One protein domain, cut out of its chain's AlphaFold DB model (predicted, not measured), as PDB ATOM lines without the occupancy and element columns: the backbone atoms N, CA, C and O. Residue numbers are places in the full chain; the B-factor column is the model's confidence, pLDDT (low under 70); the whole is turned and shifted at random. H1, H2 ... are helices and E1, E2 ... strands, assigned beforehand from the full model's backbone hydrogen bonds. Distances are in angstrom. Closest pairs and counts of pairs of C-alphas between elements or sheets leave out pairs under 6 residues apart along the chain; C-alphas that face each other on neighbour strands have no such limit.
ATOM      1  N   THR A 128     128.362  45.908  71.757       89.81
ATOM      2  CA  THR A 128     127.163  45.094  71.908       89.81
ATOM      3  C   THR A 128     126.031  46.023  72.328       89.81
ATOM      4  O   THR A 128     126.213  46.810  73.255       89.81
ATOM      5  N   TRP A 129     124.905  45.972  71.626       91.81
ATOM      6  CA  TRP A 129     123.721  46.765  71.944       91.81
ATOM      7  C   TRP A 129     122.676  45.881  72.601       91.81
ATOM      8  O   TRP A 129     122.332  44.827  72.067       91.81
ATOM      9  N   ASP A 130     122.167  46.297  73.756       93.44
ATOM     10  CA  ASP A 130     120.986  45.675  74.347       93.44
ATOM     11  C   ASP A 130     119.682  46.330  73.860       93.44
ATOM     12  O   ASP A 130     119.672  47.372  73.196       93.44
ATOM     13  N   ILE A 131     118.552  45.693  74.180       94.38
ATOM     14  CA  ILE A 131     117.233  46.184  73.771       94.38
ATOM     15  C   ILE A 131     116.895  47.558  74.366       94.38
ATOM     16  O   ILE A 131     116.209  48.343  73.719       94.38
ATOM     17  N   GLN A 132     117.370  47.886  75.567       93.94
ATOM     18  CA  GLN A 132     117.099  49.180  76.201       93.94
ATOM     19  C   GLN A 132     117.877  50.302  75.517       93.94
ATOM     20  O   GLN A 132     117.359  51.396  75.306       93.94
ATOM     21  N   GLU A 133     119.121  50.039  75.140       93.62
ATOM     22  CA  GLU A 133     119.955  50.955  74.369       93.62
ATOM     23  C   GLU A 133     119.412  51.168  72.957       93.62
ATOM     24  O   GLU A 133     119.338  52.307  72.498       93.62
ATOM     25  N   PHE A 134     118.962  50.095  72.305       95.94
ATOM     26  CA  PHE A 134     118.288  50.168  71.012       95.94
ATOM     27  C   PHE A 134     117.023  51.038  71.074       95.94
ATOM     28  O   PHE A 134     116.840  51.927  70.242       95.94
ATOM     29  N   LEU A 135     116.166  50.820  72.078       94.94
ATOM     30  CA  LEU A 135     114.931  51.589  72.243       94.94
ATOM     31  C   LEU A 135     115.205  53.057  72.590       94.94
ATOM     32  O   LEU A 135     114.584  53.926  71.986       94.94
ATOM     33  N   ARG A 136     116.173  53.350  73.471       95.06
ATOM     34  CA  ARG A 136     116.586  54.737  73.763       95.06
ATOM     35  C   ARG A 136     117.057  55.471  72.518       95.06
ATOM     36  O   ARG A 136     116.668  56.611  72.296       95.06
ATOM     37  N   PHE A 137     117.864  54.816  71.685       94.12
ATOM     38  CA  PHE A 137     118.316  55.425  70.439       94.12
ATOM     39  C   PHE A 137     117.138  55.782  69.526       94.12
ATOM     40  O   PHE A 137     117.129  56.845  68.912       94.12
ATOM     41  N   ILE A 138     116.134  54.909  69.439       95.06
ATOM     42  CA  ILE A 138     114.923  55.179  68.660       95.06
ATOM     43  C   ILE A 138     114.126  56.344  69.252       95.06
ATOM     44  O   ILE A 138     113.735  57.230  68.493       95.06
ATOM     45  N   ASP A 139     113.947  56.380  70.574       93.75
ATOM     46  CA  ASP A 139     113.235  57.464  71.262       93.75
ATOM     47  C   ASP A 139     113.876  58.835  70.998       93.75
ATOM     48  O   ASP A 139     113.181  59.838  70.858       93.75
ATOM     49  N   GLU A 140     115.207  58.885  70.904       93.75
ATOM     50  CA  GLU A 140     115.953  60.121  70.653       93.75
ATOM     51  C   GLU A 140     115.925  60.587  69.192       93.75
ATOM     52  O   GLU A 140     116.177  61.765  68.922       93.75
ATOM     53  N   LYS A 141     115.735  59.673  68.232       93.44
ATOM     54  CA  LYS A 141     115.997  59.947  66.807       93.44
ATOM     55  C   LYS A 141     114.767  59.907  65.919       93.44
ATOM     56  O   LYS A 141     114.799  60.539  64.865       93.44
ATOM     57  N   LEU A 142     113.734  59.154  66.286       93.69
ATOM     58  CA  LEU A 142     112.604  58.885  65.399       93.69
ATOM     59  C   LEU A 142     111.345  59.679  65.785       93.69
ATOM     60  O   LEU A 142     111.181  60.071  66.938       93.69
ATOM     61  N   PRO A 143     110.422  59.915  64.836       92.38
ATOM     62  CA  PRO A 143     109.119  60.504  65.139       92.38
ATOM     63  C   PRO A 143     108.267  59.591  66.036       92.38
ATOM     64  O   PRO A 143     108.310  58.367  65.898       92.38
ATOM     65  N   SER A 144     107.402  60.173  66.877       92.19
ATOM     66  CA  SER A 144     106.561  59.434  67.841       92.19
ATOM     67  C   SER A 144     105.735  58.302  67.218       92.19
ATOM     68  O   SER A 144     105.571  57.253  67.834       92.19
ATOM     69  N   VAL A 145     105.241  58.487  65.988       92.25
ATOM     70  CA  VAL A 145     104.462  57.461  65.275       92.25
ATOM     71  C   VAL A 145     105.313  56.223  64.975       92.25
ATOM     72  O   VAL A 145     104.855  55.101  65.178       92.25
ATOM     73  N   GLU A 146     106.565  56.402  64.543       93.50
ATOM     74  CA  GLU A 146     107.469  55.278  64.279       93.50
ATOM     75  C   GLU A 146     107.889  54.576  65.570       93.50
ATOM     76  O   GLU A 146     107.909  53.345  65.620       93.50
ATOM     77  N   ILE A 147     108.164  55.352  66.625       95.00
ATOM     78  CA  ILE A 147     108.502  54.825  67.952       95.00
ATOM     79  C   ILE A 147     107.404  53.869  68.435       95.00
ATOM     80  O   ILE A 147     107.700  52.731  68.804       95.00
ATOM     81  N   GLU A 148     106.140  54.291  68.375       95.94
ATOM     82  CA  GLU A 148     104.996  53.490  68.823       95.94
ATOM     83  C   GLU A 148     104.863  52.180  68.031       95.94
ATOM     84  O   GLU A 148     104.690  51.097  68.598       95.94
ATOM     85  N   MET A 149     105.013  52.247  66.704       96.38
ATOM     86  CA  MET A 149     104.957  51.065  65.839       96.38
ATOM     87  C   MET A 149     106.059  50.056  66.165       96.38
ATOM     88  O   MET A 149     105.794  48.850  66.238       96.38
ATOM     89  N   ILE A 150     107.286  50.540  66.372       96.81
ATOM     90  CA  ILE A 150     108.440  49.698  66.684       96.81
ATOM     91  C   ILE A 150     108.295  49.090  68.086       96.81
ATOM     92  O   ILE A 150     108.495  47.886  68.251       96.81
ATOM     93  N   ARG A 151     107.871  49.875  69.084       96.25
ATOM     94  CA  ARG A 151     107.621  49.389  70.452       96.25
ATOM     95  C   ARG A 151     106.568  48.295  70.472       96.25
ATOM     96  O   ARG A 151     106.845  47.197  70.952       96.25
ATOM     97  N   ARG A 152     105.416  48.539  69.842       97.06
ATOM     98  CA  ARG A 152     104.345  47.545  69.726       97.06
ATOM     99  C   ARG A 152     104.819  46.276  69.018       97.06
ATOM    100  O   ARG A 152     104.392  45.177  69.370       97.06
ATOM    101  N   PHE A 153     105.683  46.393  68.010       97.44
ATOM    102  CA  PHE A 153     106.277  45.225  67.364       97.44
ATOM    103  C   PHE A 153     107.118  44.406  68.353       97.44
ATOM    104  O   PHE A 153     106.828  43.225  68.537       97.44
ATOM    105  N   PHE A 154     108.076  45.023  69.050       96.69
ATOM    106  CA  PHE A 154     108.922  44.325  70.028       96.69
ATOM    107  C   PHE A 154     108.142  43.765  71.225       96.69
ATOM    108  O   PHE A 154     108.467  42.687  71.717       96.69
ATOM    109  N   GLU A 155     107.091  44.440  71.686       96.12
ATOM    110  CA  GLU A 155     106.195  43.910  72.721       96.12
ATOM    111  C   GLU A 155     105.470  42.643  72.273       96.12
ATOM    112  O   GLU A 155     105.295  41.722  73.066       96.12
ATOM    113  N   ASN A 156     105.058  42.570  71.005       96.38
ATOM    114  CA  ASN A 156     104.451  41.357  70.465       96.38
ATOM    115  C   ASN A 156     105.477  40.235  70.295       96.38
ATOM    116  O   ASN A 156     105.145  39.089  70.581       96.38
ATOM    117  N   LEU A 157     106.716  40.555  69.906       95.62
ATOM    118  CA  LEU A 157     107.803  39.572  69.858       95.62
ATOM    119  C   LEU A 157     108.044  38.932  71.229       95.62
ATOM    120  O   LEU A 157     108.107  37.714  71.322       95.62
ATOM    121  N   LYS A 158     108.082  39.734  72.301       94.19
ATOM    122  CA  LYS A 158     108.277  39.245  73.679       94.19
ATOM    123  C   LYS A 158     107.180  38.298  74.177       94.19
ATOM    124  O   LYS A 158     107.402  37.578  75.142       94.19
ATOM    125  N   LYS A 159     105.993  38.314  73.564       95.56
ATOM    126  CA  LYS A 159     104.892  37.396  73.907       95.56
ATOM    127  C   LYS A 159     105.059  36.019  73.267       95.56
ATOM    128  O   LYS A 159     104.337  35.098  73.640       95.56
ATOM    129  N   ASN A 160     105.956  35.880  72.293       94.06
ATOM    130  CA  ASN A 160     106.193  34.620  71.614       94.06
ATOM    131  C   ASN A 160     107.219  33.776  72.394       94.06
ATOM    132  O   ASN A 160     108.382  34.164  72.459       94.06
ATOM    133  N   PRO A 161     106.837  32.605  72.942       93.75
ATOM    134  CA  PRO A 161     107.744  31.779  73.738       93.75
ATOM    135  C   PRO A 161     108.868  31.126  72.921       93.75
ATOM    136  O   PRO A 161     109.807  30.605  73.508       93.75
ATOM    137  N   ASN A 162     108.779  31.118  71.586       93.81
ATOM    138  CA  ASN A 162     109.812  30.530  70.730       93.81
ATOM    139  C   ASN A 162     110.843  31.560  70.253       93.81
ATOM    140  O   ASN A 162     111.776  31.178  69.543       93.81
ATOM    141  N   LEU A 163     110.663  32.841  70.585       95.56
ATOM    142  CA  LEU A 163     111.460  33.930  70.045       95.56
ATOM    143  C   LEU A 163     112.077  34.758  71.168       95.56
ATOM    144  O   LEU A 163     111.392  35.323  72.015       95.56
ATOM    145  N   GLU A 164     113.393  34.881  71.113       95.81
ATOM    146  CA  GLU A 164     114.178  35.729  71.995       95.81
ATOM    147  C   GLU A 164     114.782  36.890  71.208       95.81
ATOM    148  O   GLU A 164     115.049  36.797  70.009       95.81
ATOM    149  N   ILE A 165     115.007  38.010  71.891       96.81
ATOM    150  CA  ILE A 165     115.678  39.174  71.312       96.81
ATOM    151  C   ILE A 165     117.067  39.234  71.923       96.81
ATOM    152  O   ILE A 165     117.217  39.502  73.115       96.81
ATOM    153  N   TRP A 166     118.074  38.967  71.106       95.31
ATOM    154  CA  TRP A 166     119.464  38.930  71.523       95.31
ATOM    155  C   TRP A 166     120.166  40.245  71.219       95.31
ATOM    156  O   TRP A 166     119.932  40.890  70.188       95.31
ATOM    157  N   SER A 167     121.068  40.619  72.122       93.50
ATOM    158  CA  SER A 167     122.016  41.695  71.884       93.50
ATOM    159  C   SER A 167     122.914  41.358  70.703       93.50
ATOM    160  O   SER A 167     123.386  40.229  70.576       93.50
ATOM    161  N   ALA A 168     123.196  42.347  69.861       91.88
ATOM    162  CA  ALA A 168     124.064  42.157  68.710       91.88
ATOM    163  C   ALA A 168     125.150  43.228  68.639       91.88
ATOM    164  O   ALA A 168     125.035  44.331  69.183       91.88
ATOM    165  N   ARG A 169     126.256  42.858  67.993       89.62
ATOM    166  CA  ARG A 169     127.412  43.726  67.798       89.62
ATOM    167  C   ARG A 169     127.237  44.507  66.507       89.62
ATOM    168  O   ARG A 169     127.101  43.916  65.441       89.62
ATOM    169  N   GLY A 170     127.275  45.831  66.596       87.75
ATOM    170  CA  GLY A 170     127.094  46.687  65.430       87.75
ATOM    171  C   GLY A 170     127.597  48.101  65.648       87.75
ATOM    172  O   GLY A 170     127.770  48.564  66.777       87.75
ATOM    173  N   LYS A 171     127.846  48.797  64.535       86.50
ATOM    174  CA  LYS A 171     128.179  50.228  64.547       86.50
ATOM    175  C   LYS A 171     126.977  51.059  65.000       86.50
ATOM    176  O   LYS A 171     127.140  52.030  65.732       86.50
ATOM    177  N   LEU A 172     125.797  50.691  64.515       91.00
ATOM    178  CA  LEU A 172     124.517  51.237  64.936       91.00
ATOM    179  C   LEU A 172     123.841  50.262  65.906       91.00
ATOM    180  O   LEU A 172     124.231  49.089  65.938       91.00
ATOM    181  N   PRO A 173     122.849  50.723  66.689       94.88
ATOM    182  CA  PRO A 173     122.071  49.834  67.530       94.88
ATOM    183  C   PRO A 173     121.441  48.731  66.703       94.88
ATOM    184  O   PRO A 173     120.672  48.996  65.783       94.88
ATOM    185  N   VAL A 174     121.771  47.493  67.040       96.44
ATOM    186  CA  VAL A 174     121.313  46.311  66.322       96.44
ATOM    187  C   VAL A 174     120.903  45.241  67.316       96.44
ATOM    188  O   VAL A 174     121.554  45.037  68.340       96.44
ATOM    189  N   LEU A 175     119.810  44.561  67.000       97.56
ATOM    190  CA  LEU A 175     119.293  43.418  67.736       97.56
ATOM    191  C   LEU A 175     119.136  42.248  66.777       97.56
ATOM    192  O   LEU A 175     118.897  42.435  65.584       97.56
ATOM    193  N   THR A 176     119.250  41.039  67.305       96.88
ATOM    194  CA  THR A 176     119.043  39.804  66.548       96.88
ATOM    195  C   THR A 176     117.847  39.054  67.110       96.88
ATOM    196  O   THR A 176     117.663  38.999  68.324       96.88
ATOM    197  N   LEU A 177     117.016  38.493  66.235       97.19
ATOM    198  CA  LEU A 177     115.912  37.628  66.634       97.19
ATOM    199  C   LEU A 177     116.400  36.182  66.646       97.19
ATOM    200  O   LEU A 177     116.824  35.669  65.609       97.19
ATOM    201  N   HIS A 178     116.338  35.548  67.812       95.81
ATOM    202  CA  HIS A 178     116.704  34.154  68.009       95.81
ATOM    203  C   HIS A 178     115.448  33.285  68.102       95.81
ATOM    204  O   HIS A 178     114.621  33.442  68.997       95.81
ATOM    205  N   PHE A 179     115.308  32.363  67.158       96.06
ATOM    206  CA  PHE A 179     114.214  31.411  67.059       96.06
ATOM    207  C   PHE A 179     114.653  30.086  67.677       96.06
ATOM    208  O   PHE A 179     115.223  29.224  67.008       96.06
ATOM    209  N   THR A 180     114.355  29.932  68.963       92.25
ATOM    210  CA  THR A 180     114.823  28.832  69.826       92.25
ATOM    211  C   THR A 180     114.542  27.437  69.261       92.25
ATOM    212  O   THR A 180     115.372  26.542  69.369       92.25
ATOM    213  N   LYS A 181     113.391  27.234  68.606       90.69
ATOM    214  CA  LYS A 181     113.014  25.938  68.012       90.69
ATOM    215  C   LYS A 181     113.834  25.554  66.785       90.69
ATOM    216  O   LYS A 181     113.931  24.371  66.474       90.69
ATOM    217  N   GLN A 182     114.316  26.539  66.037       89.88
ATOM    218  CA  GLN A 182     115.071  26.331  64.804       89.88
ATOM    219  C   GLN A 182     116.575  26.519  65.014       89.88
ATOM    220  O   GLN A 182     117.318  26.302  64.064       89.88
ATOM    221  N   ASP A 183     116.994  26.952  66.208       89.19
ATOM    222  CA  ASP A 183     118.345  27.455  66.480       89.19
ATOM    223  C   ASP A 183     118.793  28.479  65.418       89.19
ATOM    224  O   ASP A 183     119.905  28.475  64.893       89.19
ATOM    225  N   PHE A 184     117.852  29.343  65.016       92.44
ATOM    226  CA  PHE A 184     118.065  30.330  63.963       92.44
ATOM    227  C   PHE A 184     118.183  31.720  64.571       92.44
ATOM    228  O   PHE A 184     117.237  32.224  65.164       92.44
ATOM    229  N   HIS A 185     119.326  32.371  64.384       91.31
ATOM    230  CA  HIS A 185     119.607  33.702  64.932       91.31
ATOM    231  C   HIS A 185     120.197  34.644  63.869       91.31
ATOM    232  O   HIS A 185     121.048  35.480  64.154       91.31
ATOM    233  N   SER A 186     119.803  34.487  62.604       92.56
ATOM    234  CA  SER A 186     120.370  35.262  61.488       92.56
ATOM    235  C   SER A 186     119.365  36.222  60.846       92.56
ATOM    236  O   SER A 186     119.446  36.511  59.654       92.56
ATOM    237  N   LEU A 187     118.422  36.735  61.642       96.56
ATOM    238  CA  LEU A 187     117.507  37.824  61.290       96.56
ATOM    239  C   LEU A 187     117.756  38.998  62.242       96.56
ATOM    240  O   LEU A 187     117.452  38.901  63.431       96.56
ATOM    241  N   TRP A 188     118.316  40.096  61.737       97.38
ATOM    242  CA  TRP A 188     118.692  41.254  62.554       97.38
ATOM    243  C   TRP A 188     117.907  42.506  62.179       97.38
ATOM    244  O   TRP A 188     117.477  42.674  61.037       97.38
ATOM    245  N   ILE A 189     117.752  43.399  63.152       98.19
ATOM    246  CA  ILE A 189     117.097  44.699  63.018       98.19
ATOM    247  C   ILE A 189     118.069  45.759  63.522       98.19
ATOM    248  O   ILE A 189     118.542  45.676  64.652       98.19
ATOM    249  N   GLU A 190     118.360  46.752  62.691       97.06
ATOM    250  CA  GLU A 190     119.269  47.858  62.985       97.06
ATOM    251  C   GLU A 190     118.492  49.182  63.020       97.06
ATOM    252  O   GLU A 190     117.655  49.455  62.159       97.06
ATOM    253  N   ALA A 191     118.757  50.020  64.021       96.00
ATOM    254  CA  ALA A 191     118.188  51.354  64.137       96.00
ATOM    255  C   ALA A 191     119.101  52.390  63.477       96.00
ATOM    256  O   ALA A 191     120.308  52.434  63.703       96.00
ATOM    257  N   THR A 192     118.510  53.280  62.688       93.12
ATOM    258  CA  THR A 192     119.200  54.385  62.018       93.12
ATOM    259  C   THR A 192     118.548  55.710  62.396       93.12
ATOM    260  O   THR A 192     117.448  55.747  62.937       93.12
ATOM    261  N   ALA A 193     119.182  56.830  62.049       88.62
ATOM    262  CA  ALA A 193     118.579  58.152  62.245       88.62
ATOM    263  C   ALA A 193     117.334  58.415  61.362       88.62
ATOM    264  O   ALA A 193     116.725  59.469  61.490       88.62
ATOM    265  N   LYS A 194     116.990  57.509  60.434       87.69
ATOM    266  CA  LYS A 194     115.881  57.662  59.475       87.69
ATOM    267  C   LYS A 194     114.785  56.597  59.624       87.69
ATOM    268  O   LYS A 194     113.929  56.505  58.754       87.69
ATOM    269  N   GLY A 195     114.864  55.756  60.652       93.31
ATOM    270  CA  GLY A 195     113.978  54.609  60.853       93.31
ATOM    271  C   GLY A 195     114.770  53.344  61.172       93.31
ATOM    272  O   GLY A 195     115.946  53.410  61.540       93.31
ATOM    273  N   ILE A 196     114.150  52.184  60.983       96.81
ATOM    274  CA  ILE A 196     114.804  50.878  61.136       96.81
ATOM    275  C   ILE A 196     115.104  50.231  59.783       96.81
ATOM    276  O   ILE A 196     114.387  50.420  58.802       96.81
ATOM    277  N   THR A 197     116.163  49.431  59.745       97.56
ATOM    278  CA  THR A 197     116.472  48.506  58.653       97.56
ATOM    279  C   THR A 197     116.556  47.090  59.214       97.56
ATOM    280  O   THR A 197     116.664  46.890  60.424       97.56
ATOM    281  N   ALA A 198     116.464  46.084  58.352       97.88
ATOM    282  CA  ALA A 198     116.631  44.701  58.767       97.88
ATOM    283  C   ALA A 198     117.316  43.895  57.673       97.88
ATOM    284  O   ALA A 198     117.255  44.250  56.492       97.88
ATOM    285  N   GLY A 199     117.944  42.798  58.063       96.56
ATOM    286  CA  GLY A 199     118.533  41.862  57.124       96.56
ATOM    287  C   GLY A 199     118.425  40.433  57.608       96.56
ATOM    288  O   GLY A 199     118.136  40.167  58.775       96.56
ATOM    289  N   ILE A 200     118.613  39.522  56.663       96.12
ATOM    290  CA  ILE A 200     118.545  38.088  56.886       96.12
ATOM    291  C   ILE A 200     119.734  37.407  56.214       96.12
ATOM    292  O   ILE A 200     120.084  37.731  55.075       96.12
ATOM    293  N   ALA A 201     120.352  36.461  56.918       95.06
ATOM    294  CA  ALA A 201     121.301  35.517  56.349       95.06
ATOM    295  C   ALA A 201     120.685  34.119  56.353       95.06
ATOM    296  O   ALA A 201     120.254  33.613  57.386       95.06
ATOM    297  N   TYR A 202     120.635  33.505  55.173       93.75
ATOM    298  CA  TYR A 202     120.103  32.158  54.988       93.75
ATOM    299  C   TYR A 202     121.175  31.090  55.193       93.75
ATOM    300  O   TYR A 202     120.835  29.959  55.515       93.75
ATOM    301  N   TYR A 203     122.450  31.454  55.022       92.44
ATOM    302  CA  TYR A 203     123.587  30.544  55.128       92.44
ATOM    303  C   TYR A 203     124.639  31.087  56.092       92.44
ATOM    304  O   TYR A 203     124.872  32.298  56.155       92.44
ATOM    305  N   ASN A 204     125.321  30.181  56.790       87.12
ATOM    306  CA  ASN A 204     126.508  30.488  57.566       87.12
ATOM    307  C   ASN A 204     127.671  30.802  56.623       87.12
ATOM    308  O   ASN A 204     128.240  29.908  56.004       87.12
ATOM    309  N   VAL A 205     128.011  32.084  56.512       79.38
ATOM    310  CA  VAL A 205     129.094  32.574  55.645       79.38
ATOM    311  C   VAL A 205     130.478  32.493  56.290       79.38
ATOM    312  O   VAL A 205     131.464  32.769  55.619       79.38
ATOM    313  N   ASN A 206     130.561  32.101  57.564       77.31
ATOM    314  CA  ASN A 206     131.818  32.027  58.314       77.31
ATOM    315  C   ASN A 206     132.494  30.650  58.212       77.31
ATOM    316  O   ASN A 206     133.516  30.415  58.847       77.31
ATOM    317  N   VAL A 207     131.919  29.720  57.444       78.00
ATOM    318  CA  VAL A 207     132.476  28.382  57.220       78.00
ATOM    319  C   VAL A 207     132.798  28.177  55.745       78.00
ATOM    320  O   VAL A 207     132.069  28.631  54.859       78.00
ATOM    321  N   LYS A 208     133.898  27.466  55.470       76.50
ATOM    322  CA  LYS A 208     134.261  27.055  54.111       76.50
ATOM    323  C   LYS A 208     133.170  26.109  53.592       76.50
ATOM    324  O   LYS A 208     132.924  25.074  54.200       76.50
ATOM    325  N   SER A 209     132.526  26.496  52.488       83.19
ATOM    326  CA  SER A 209     131.240  25.965  51.996       83.19
ATOM    327  C   SER A 209     130.047  26.349  52.892       83.19
ATOM    328  O   SER A 209     129.739  25.631  53.848       83.19
ATOM    329  N   PRO A 210     129.347  27.458  52.574       87.75
ATOM    330  CA  PRO A 210     128.238  27.962  53.379       87.75
ATOM    331  C   PRO A 210     127.129  26.928  53.596       87.75
ATOM    332  O   PRO A 210     126.644  26.321  52.644       87.75
ATOM    333  N   GLN A 211     126.704  26.765  54.850       88.31
ATOM    334  CA  GLN A 211     125.643  25.830  55.243       88.31
ATOM    335  C   GLN A 211     124.335  26.577  55.512       88.31
ATOM    336  O   GLN A 211     124.390  27.638  56.138       88.31
ATOM    337  N   PRO A 212     123.169  26.077  55.067       92.56
ATOM    338  CA  PRO A 212     121.899  26.746  55.315       92.56
ATOM    339  C   PRO A 212     121.542  26.704  56.805       92.56
ATOM    340  O   PRO A 212     121.670  25.668  57.452       92.56
ATOM    341  N   TYR A 213     121.055  27.819  57.346       92.81
ATOM    342  CA  TYR A 213     120.566  27.880  58.726       92.81
ATOM    343  C   TYR A 213     119.128  27.369  58.884       92.81
ATOM    344  O   TYR A 213     118.689  27.069  59.989       92.81
ATOM    345  N   LEU A 214     118.362  27.319  57.795       93.50
ATOM    346  CA  LEU A 214     116.971  26.875  57.779       93.50
ATOM    347  C   LEU A 214     116.783  25.813  56.689       93.50
ATOM    348  O   LEU A 214     117.512  25.830  55.698       93.50
ATOM    349  N   PRO A 215     115.779  24.926  56.805       93.69
ATOM    350  CA  PRO A 215     115.390  24.045  55.708       93.69
ATOM    351  C   PRO A 215     115.156  24.824  54.407       93.69
ATOM    352  O   PRO A 215     114.500  25.867  54.428       93.69
ATOM    353  N   GLU A 216     115.611  24.289  53.271       92.12
ATOM    354  CA  GLU A 216     115.547  24.976  51.967       92.12
ATOM    355  C   GLU A 216     114.129  25.451  51.604       92.12
ATOM    356  O   GLU A 216     113.947  26.596  51.199       92.12
ATOM    357  N   LYS A 217     113.086  24.661  51.905       93.12
ATOM    358  CA  LYS A 217     111.682  25.079  51.709       93.12
ATOM    359  C   LYS A 217     111.318  26.383  52.436       93.12
ATOM    360  O   LYS A 217     110.527  27.174  51.926       93.12
ATOM    361  N   LYS A 218     111.878  26.633  53.630       93.94
ATOM    362  CA  LYS A 218     111.670  27.892  54.373       93.94
ATOM    363  C   LYS A 218     112.401  29.047  53.704       93.94
ATOM    364  O   LYS A 218     111.830  30.126  53.564       93.94
ATOM    365  N   ILE A 219     113.638  28.811  53.268       94.38
ATOM    366  CA  ILE A 219     114.448  29.796  52.542       94.38
ATOM    367  C   ILE A 219     113.726  30.212  51.252       94.38
ATOM    368  O   ILE A 219     113.576  31.406  50.987       94.38
ATOM    369  N   GLU A 220     113.220  29.248  50.484       93.19
ATOM    370  CA  GLU A 220     112.444  29.478  49.262       93.19
ATOM    371  C   GLU A 220     111.160  30.267  49.531       93.19
ATOM    372  O   GLU A 220     110.898  31.256  48.843       93.19
ATOM    373  N   ALA A 221     110.394  29.896  50.561       94.94
ATOM    374  CA  ALA A 221     109.181  30.613  50.948       94.94
ATOM    375  C   ALA A 221     109.464  32.084  51.305       94.94
ATOM    376  O   ALA A 221     108.756  32.983  50.840       94.94
ATOM    377  N   ILE A 222     110.529  32.349  52.075       95.31
ATOM    378  CA  ILE A 222     110.948  33.713  52.424       95.31
ATOM    379  C   ILE A 222     111.377  34.482  51.167       95.31
ATOM    380  O   ILE A 222     110.880  35.583  50.925       95.31
ATOM    381  N   ARG A 223     112.246  33.903  50.329       94.69
ATOM    382  CA  ARG A 223     112.728  34.544  49.092       94.69
ATOM    383  C   ARG A 223     111.588  34.878  48.138       94.69
ATOM    384  O   ARG A 223     111.556  35.978  47.584       94.69
ATOM    385  N   LYS A 224     110.633  33.960  47.973       93.88
ATOM    386  CA  LYS A 224     109.441  34.162  47.145       93.88
ATOM    387  C   LYS A 224     108.590  35.315  47.670       93.88
ATOM    388  O   LYS A 224     108.177  36.170  46.888       93.88
ATOM    389  N   PHE A 225     108.354  35.360  48.982       95.25
ATOM    390  CA  PHE A 225     107.606  36.445  49.613       95.25
ATOM    391  C   PHE A 225     108.300  37.802  49.430       95.25
ATOM    392  O   PHE A 225     107.656  38.781  49.049       95.25
ATOM    393  N   LEU A 226     109.615  37.857  49.648       95.06
ATOM    394  CA  LEU A 226     110.386  39.094  49.541       95.06
ATOM    395  C   LEU A 226     110.674  39.520  48.094       95.06
ATOM    396  O   LEU A 226     110.976  40.690  47.857       95.06
ATOM    397  N   LYS A 227     110.524  38.603  47.127       92.31
ATOM    398  CA  LYS A 227     110.887  38.787  45.710       92.31
ATOM    399  C   LYS A 227     112.351  39.210  45.556       92.31
ATOM    400  O   LYS A 227     112.674  40.156  44.837       92.31
ATOM    401  N   GLU A 228     113.233  38.529  46.279       80.50
ATOM    402  CA  GLU A 228     114.640  38.909  46.418       80.50
ATOM    403  C   GLU A 228     115.605  37.926  45.734       80.50
ATOM    404  O   GLU A 228     115.263  36.766  45.506       80.50
ATOM    405  N   PRO A 229     116.812  38.393  45.352       74.19
ATOM    406  CA  PRO A 229     117.792  37.577  44.640       74.19
ATOM    407  C   PRO A 229     118.308  36.412  45.495       74.19
ATOM    408  O   PRO A 229     118.362  36.499  46.723       74.19
ATOM    409  N   THR A 230     118.782  35.352  44.837       84.62
ATOM    410  CA  THR A 230     119.445  34.188  45.450       84.62
ATOM    411  C   THR A 230     120.828  34.555  46.002       84.62
ATOM    412  O   THR A 230     121.869  34.186  45.469       84.62
ATOM    413  N   LYS A 231     120.841  35.326  47.091       89.62
ATOM    414  CA  LYS A 231     122.037  35.675  47.869       89.62
ATOM    415  C   LYS A 231     122.112  34.836  49.142       89.62
ATOM    416  O   LYS A 231     121.086  34.366  49.641       89.62
ATOM    417  N   LEU A 232     123.322  34.690  49.687       91.44
ATOM    418  CA  LEU A 232     123.543  34.042  50.985       91.44
ATOM    419  C   LEU A 232     122.924  34.855  52.133       91.44
ATOM    420  O   LEU A 232     122.379  34.284  53.073       91.44
ATOM    421  N   TRP A 233     122.965  36.183  52.015       93.81
ATOM    422  CA  TRP A 233     122.340  37.143  52.919       93.81
ATOM    423  C   TRP A 233     122.006  38.443  52.177       93.81
ATOM    424  O   TRP A 233     122.574  38.724  51.114       93.81
ATOM    425  N   HIS A 234     121.084  39.241  52.715       93.69
ATOM    426  CA  HIS A 234     120.804  40.592  52.221       93.69
ATOM    427  C   HIS A 234     120.047  41.435  53.259       93.69
ATOM    428  O   HIS A 234     119.429  40.916  54.188       93.69
ATOM    429  N   TYR A 235     120.048  42.754  53.051       95.69
ATOM    430  CA  TYR A 235     119.069  43.643  53.675       95.69
ATOM    431  C   TYR A 235     117.698  43.461  53.021       95.69
ATOM    432  O   TYR A 235     117.607  43.323  51.798       95.69
ATOM    433  N   ILE A 236     116.646  43.469  53.833       96.38
ATOM    434  CA  ILE A 236     115.256  43.366  53.391       96.38
ATOM    435  C   ILE A 236     114.840  44.717  52.817       96.38
ATOM    436  O   ILE A 236     114.858  45.736  53.514       96.38
ATOM    437  N   LYS A 237     114.447  44.748  51.543       95.44
ATOM    438  CA  LYS A 237     113.988  45.994  50.913       95.44
ATOM    439  C   LYS A 237     112.624  46.402  51.466       95.44
ATOM    440  O   LYS A 237     111.670  45.634  51.372       95.44
ATOM    441  N   ALA A 238     112.494  47.629  51.956       95.50
ATOM    442  CA  ALA A 238     111.223  48.233  52.358       95.50
ATOM    443  C   ALA A 238     111.259  49.747  52.113       95.50
ATOM    444  O   ALA A 238     112.323  50.360  52.197       95.50
ATOM    445  N   LYS A 239     110.111  50.351  51.790       94.19
ATOM    446  CA  LYS A 239     109.996  51.796  51.535       94.19
ATOM    447  C   LYS A 239     109.941  52.616  52.820       94.19
ATOM    448  O   LYS A 239     110.317  53.783  52.808       94.19
ATOM    449  N   ASN A 240     109.431  52.025  53.897       94.44
ATOM    450  CA  ASN A 240     109.254  52.663  55.196       94.44
ATOM    451  C   ASN A 240     109.199  51.616  56.323       94.44
ATOM    452  O   ASN A 240     109.176  50.405  56.073       94.44
ATOM    453  N   THR A 241     109.162  52.102  57.564       95.38
ATOM    454  CA  THR A 241     109.097  51.285  58.782       95.38
ATOM    455  C   THR A 241     107.870  50.367  58.807       95.38
ATOM    456  O   THR A 241     107.992  49.203  59.175       95.38
ATOM    457  N   GLU A 242     106.699  50.828  58.358       96.25
ATOM    458  CA  GLU A 242     105.477  50.012  58.326       96.25
ATOM    459  C   GLU A 242     105.617  48.773  57.437       96.25
ATOM    460  O   GLU A 242     105.362  47.649  57.879       96.25
ATOM    461  N   GLU A 243     106.068  48.971  56.196       97.19
ATOM    462  CA  GLU A 243     106.289  47.888  55.241       97.19
ATOM    463  C   GLU A 243     107.344  46.909  55.768       97.19
ATOM    464  O   GLU A 243     107.175  45.692  55.651       97.19
ATOM    465  N   LEU A 244     108.415  47.424  56.384       98.00
ATOM    466  CA  LEU A 244     109.457  46.581  56.959       98.00
ATOM    467  C   LEU A 244     108.913  45.711  58.095       98.00
ATOM    468  O   LEU A 244     109.134  44.501  58.096       98.00
ATOM    469  N   LEU A 245     108.163  46.296  59.033       97.94
ATOM    470  CA  LEU A 245     107.559  45.562  60.144       97.94
ATOM    471  C   LEU A 245     106.545  44.521  59.654       97.94
ATOM    472  O   LEU A 245     106.474  43.429  60.217       97.94
ATOM    473  N   HIS A 246     105.779  44.814  58.598       97.81
ATOM    474  CA  HIS A 246     104.902  43.829  57.963       97.81
ATOM    475  C   HIS A 246     105.696  42.643  57.397       97.81
ATOM    476  O   HIS A 246     105.365  41.488  57.671       97.81
ATOM    477  N   LYS A 247     106.782  42.914  56.660       98.25
ATOM    478  CA  LYS A 247     107.650  41.863  56.110       98.25
ATOM    479  C   LYS A 247     108.298  41.025  57.206       98.25
ATOM    480  O   LYS A 247     108.275  39.804  57.112       98.25
ATOM    481  N   LEU A 248     108.808  41.658  58.263       98.31
ATOM    482  CA  LEU A 248     109.400  40.963  59.407       98.31
ATOM    483  C   LEU A 248     108.401  40.022  60.084       98.31
ATOM    484  O   LEU A 248     108.739  38.865  60.315       98.31
ATOM    485  N   LYS A 249     107.162  40.473  60.332       97.75
ATOM    486  CA  LYS A 249     106.098  39.605  60.865       97.75
ATOM    487  C   LYS A 249     105.879  38.384  59.978       97.75
ATOM    488  O   LYS A 249     105.829  37.269  60.485       97.75
ATOM    489  N   LYS A 250     105.822  38.575  58.656       97.56
ATOM    490  CA  LYS A 250     105.598  37.459  57.735       97.56
ATOM    491  C   LYS A 250     106.771  36.480  57.681       97.56
ATOM    492  O   LYS A 250     106.555  35.275  57.604       97.56
ATOM    493  N   ILE A 251     108.004  36.980  57.749       97.25
ATOM    494  CA  ILE A 251     109.205  36.139  57.845       97.25
ATOM    495  C   ILE A 251     109.170  35.313  59.134       97.25
ATOM    496  O   ILE A 251     109.391  34.109  59.076       97.25
ATOM    497  N   ILE A 252     108.845  35.936  60.273       96.88
ATOM    498  CA  ILE A 252     108.707  35.251  61.567       96.88
ATOM    499  C   ILE A 252     107.675  34.120  61.465       96.88
ATOM    500  O   ILE A 252     107.988  32.986  61.815       96.88
ATOM    501  N   GLU A 253     106.497  34.390  60.891       95.50
ATOM    502  CA  GLU A 253     105.470  33.365  60.654       95.50
ATOM    503  C   GLU A 253     106.001  32.185  59.821       95.50
ATOM    504  O   GLU A 253     105.771  31.031  60.173       95.50
ATOM    505  N   ILE A 254     106.730  32.454  58.730       95.81
ATOM    506  CA  ILE A 254     107.306  31.407  57.868       95.81
ATOM    507  C   ILE A 254     108.353  30.577  58.626       95.81
ATOM    508  O   ILE A 254     108.385  29.351  58.494       95.81
ATOM    509  N   ILE A 255     109.210  31.226  59.422       95.25
ATOM    510  CA  ILE A 255     110.248  30.543  60.204       95.25
ATOM    511  C   ILE A 255     109.618  29.646  61.269       95.25
ATOM    512  O   ILE A 255     110.083  28.524  61.458       95.25
ATOM    513  N   GLU A 256     108.549  30.082  61.926       93.06
ATOM    514  CA  GLU A 256     107.893  29.290  62.970       93.06
ATOM    515  C   GLU A 256     106.972  28.195  62.427       93.06
ATOM    516  O   GLU A 256     106.748  27.188  63.105       93.06
ATOM    517  N   MET A 257     106.454  28.350  61.206       92.19
ATOM    518  CA  MET A 257     105.540  27.376  60.620       92.19
ATOM    519  C   MET A 257     106.227  26.012  60.409       92.19
ATOM    520  O   MET A 257     107.377  25.957  59.957       92.19
ATOM    521  N   PRO A 258     105.557  24.885  60.718       88.81
ATOM    522  CA  PRO A 258     106.065  23.557  60.386       88.81
ATOM    523  C   PRO A 258     106.350  23.419  58.885       88.81
ATOM    524  O   PRO A 258     105.579  23.899  58.054       88.81
ATOM    525  N   THR A 259     107.470  22.783  58.529       86.62
ATOM    526  CA  THR A 259     107.950  22.728  57.136       86.62
ATOM    527  C   THR A 259     106.977  22.005  56.197       86.62
ATOM    528  O   THR A 259     106.888  22.338  55.020       86.62
ATOM    529  N   ASP A 260     106.236  21.033  56.720       82.81
ATOM    530  CA  ASP A 260     105.182  20.265  56.048       82.81
ATOM    531  C   ASP A 260     103.933  21.093  55.713       82.81
ATOM    532  O   ASP A 260     103.175  20.714  54.826       82.81
ATOM    533  N   LYS A 261     103.746  22.241  56.376       81.44
ATOM    534  CA  LYS A 261     102.618  23.160  56.161       81.44
ATOM    535  C   LYS A 261     102.970  24.360  55.277       81.44
ATOM    536  O   LYS A 261     102.152  25.261  55.116       81.44
ATOM    537  N   LEU A 262     104.191  24.410  54.742       82.38
ATOM    538  CA  LEU A 262     104.602  25.441  53.791       82.38
ATOM    539  C   LEU A 262     104.137  25.062  52.387       82.38
ATOM    540  O   LEU A 262     104.733  24.192  51.751       82.38
TER     541      LEU A 262
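Overview. This is residues 128 to 262 of the 265 residues of an uncharacterized protein of Candidatus Bathyarchaeota archaeon (UniProt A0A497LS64). Picture one strongly twisted sheet of five strands with three helices, H1, H2 and H4, over one face, their lines running along the strands. H3 sits beside H4, off the sheet, and the loop of residues 202 to 215 reaches away from the body around Lys 208. The printed part has 135 residues, with four named helices and five named strands in the order H1 H2 E1 E2 E3 E4 H3 E5 H4; the sheet's order is E1 E2 E3 E4 E5, all antiparallel, and the class is mixed, helices and strands. The whole is compact, with a radius of gyration of the C-alphas of 14.6 A and spans of 41 by 32 by 29 A.

Along the chain. Find C-alpha 131 at (117.233, 46.184, 73.771); from there H1 runs to residue 141, 15.5 A. Next come H2, residues 144 to 158, 21.1 A, and E1, residues 163 to 170, 20.7 A. E2 takes residues 174 to 179, and E3, the longest strand, runs 24.2 A from C-alpha 184 at (118.065, 30.330, 63.963) to residue 192. E4 follows, residues 195 to 201, then H3, residues 216 to 226, and short E5, residues 233 to 235. H4, residues 241 to 256, runs 22.4 A and ends at C-alpha 256, (107.893, 29.290, 62.970).

Arrangement. Start with E1 to E4, a meander, each strand the antiparallel neighbour of the one before. Look for N 164 and O 178, 2.8 A, between E1 and E2; N 177 and O 187, 2.9 A, between E2 and E3; N 190 and O 197, 2.8 A, between E3 and E4. At the edge strand E5, N 234 and O 200 are 3.0 A apart. The sheet and the helices H1, H2 and H4 on one face of it make two layers, one of strands and one of helices: H4 has a height over the sheet of 9.3 A, H1 of 9.2 A. H2 touches H4, with residues 241 to 245 of H4 alone, at a shallow tilt of 8 degrees, the same way; the closest C-alphas, of Glu 146 and Thr 241, are 7.0 A apart. H1 and H2, a helical hairpin, only just touch, with 3 pairs of C-alphas within 8 A, closest at Asp 139 and Ile 147, 6.3 A. H3 is not on the sheet but touches H4, closest at the C-alphas of Ile 222 and Ile 251, 6.2 A. In H1, H2, H3 and H4 every O i to N i+4 pair is within hydrogen-bond range.

Size, cuts and confidence. The two C-alphas farthest apart, of Ser 144 and Lys 208, are 44.8 A apart. The printed part has no cut, and its one long link is E4 to H3. No printed residue is under 70 in pLDDT.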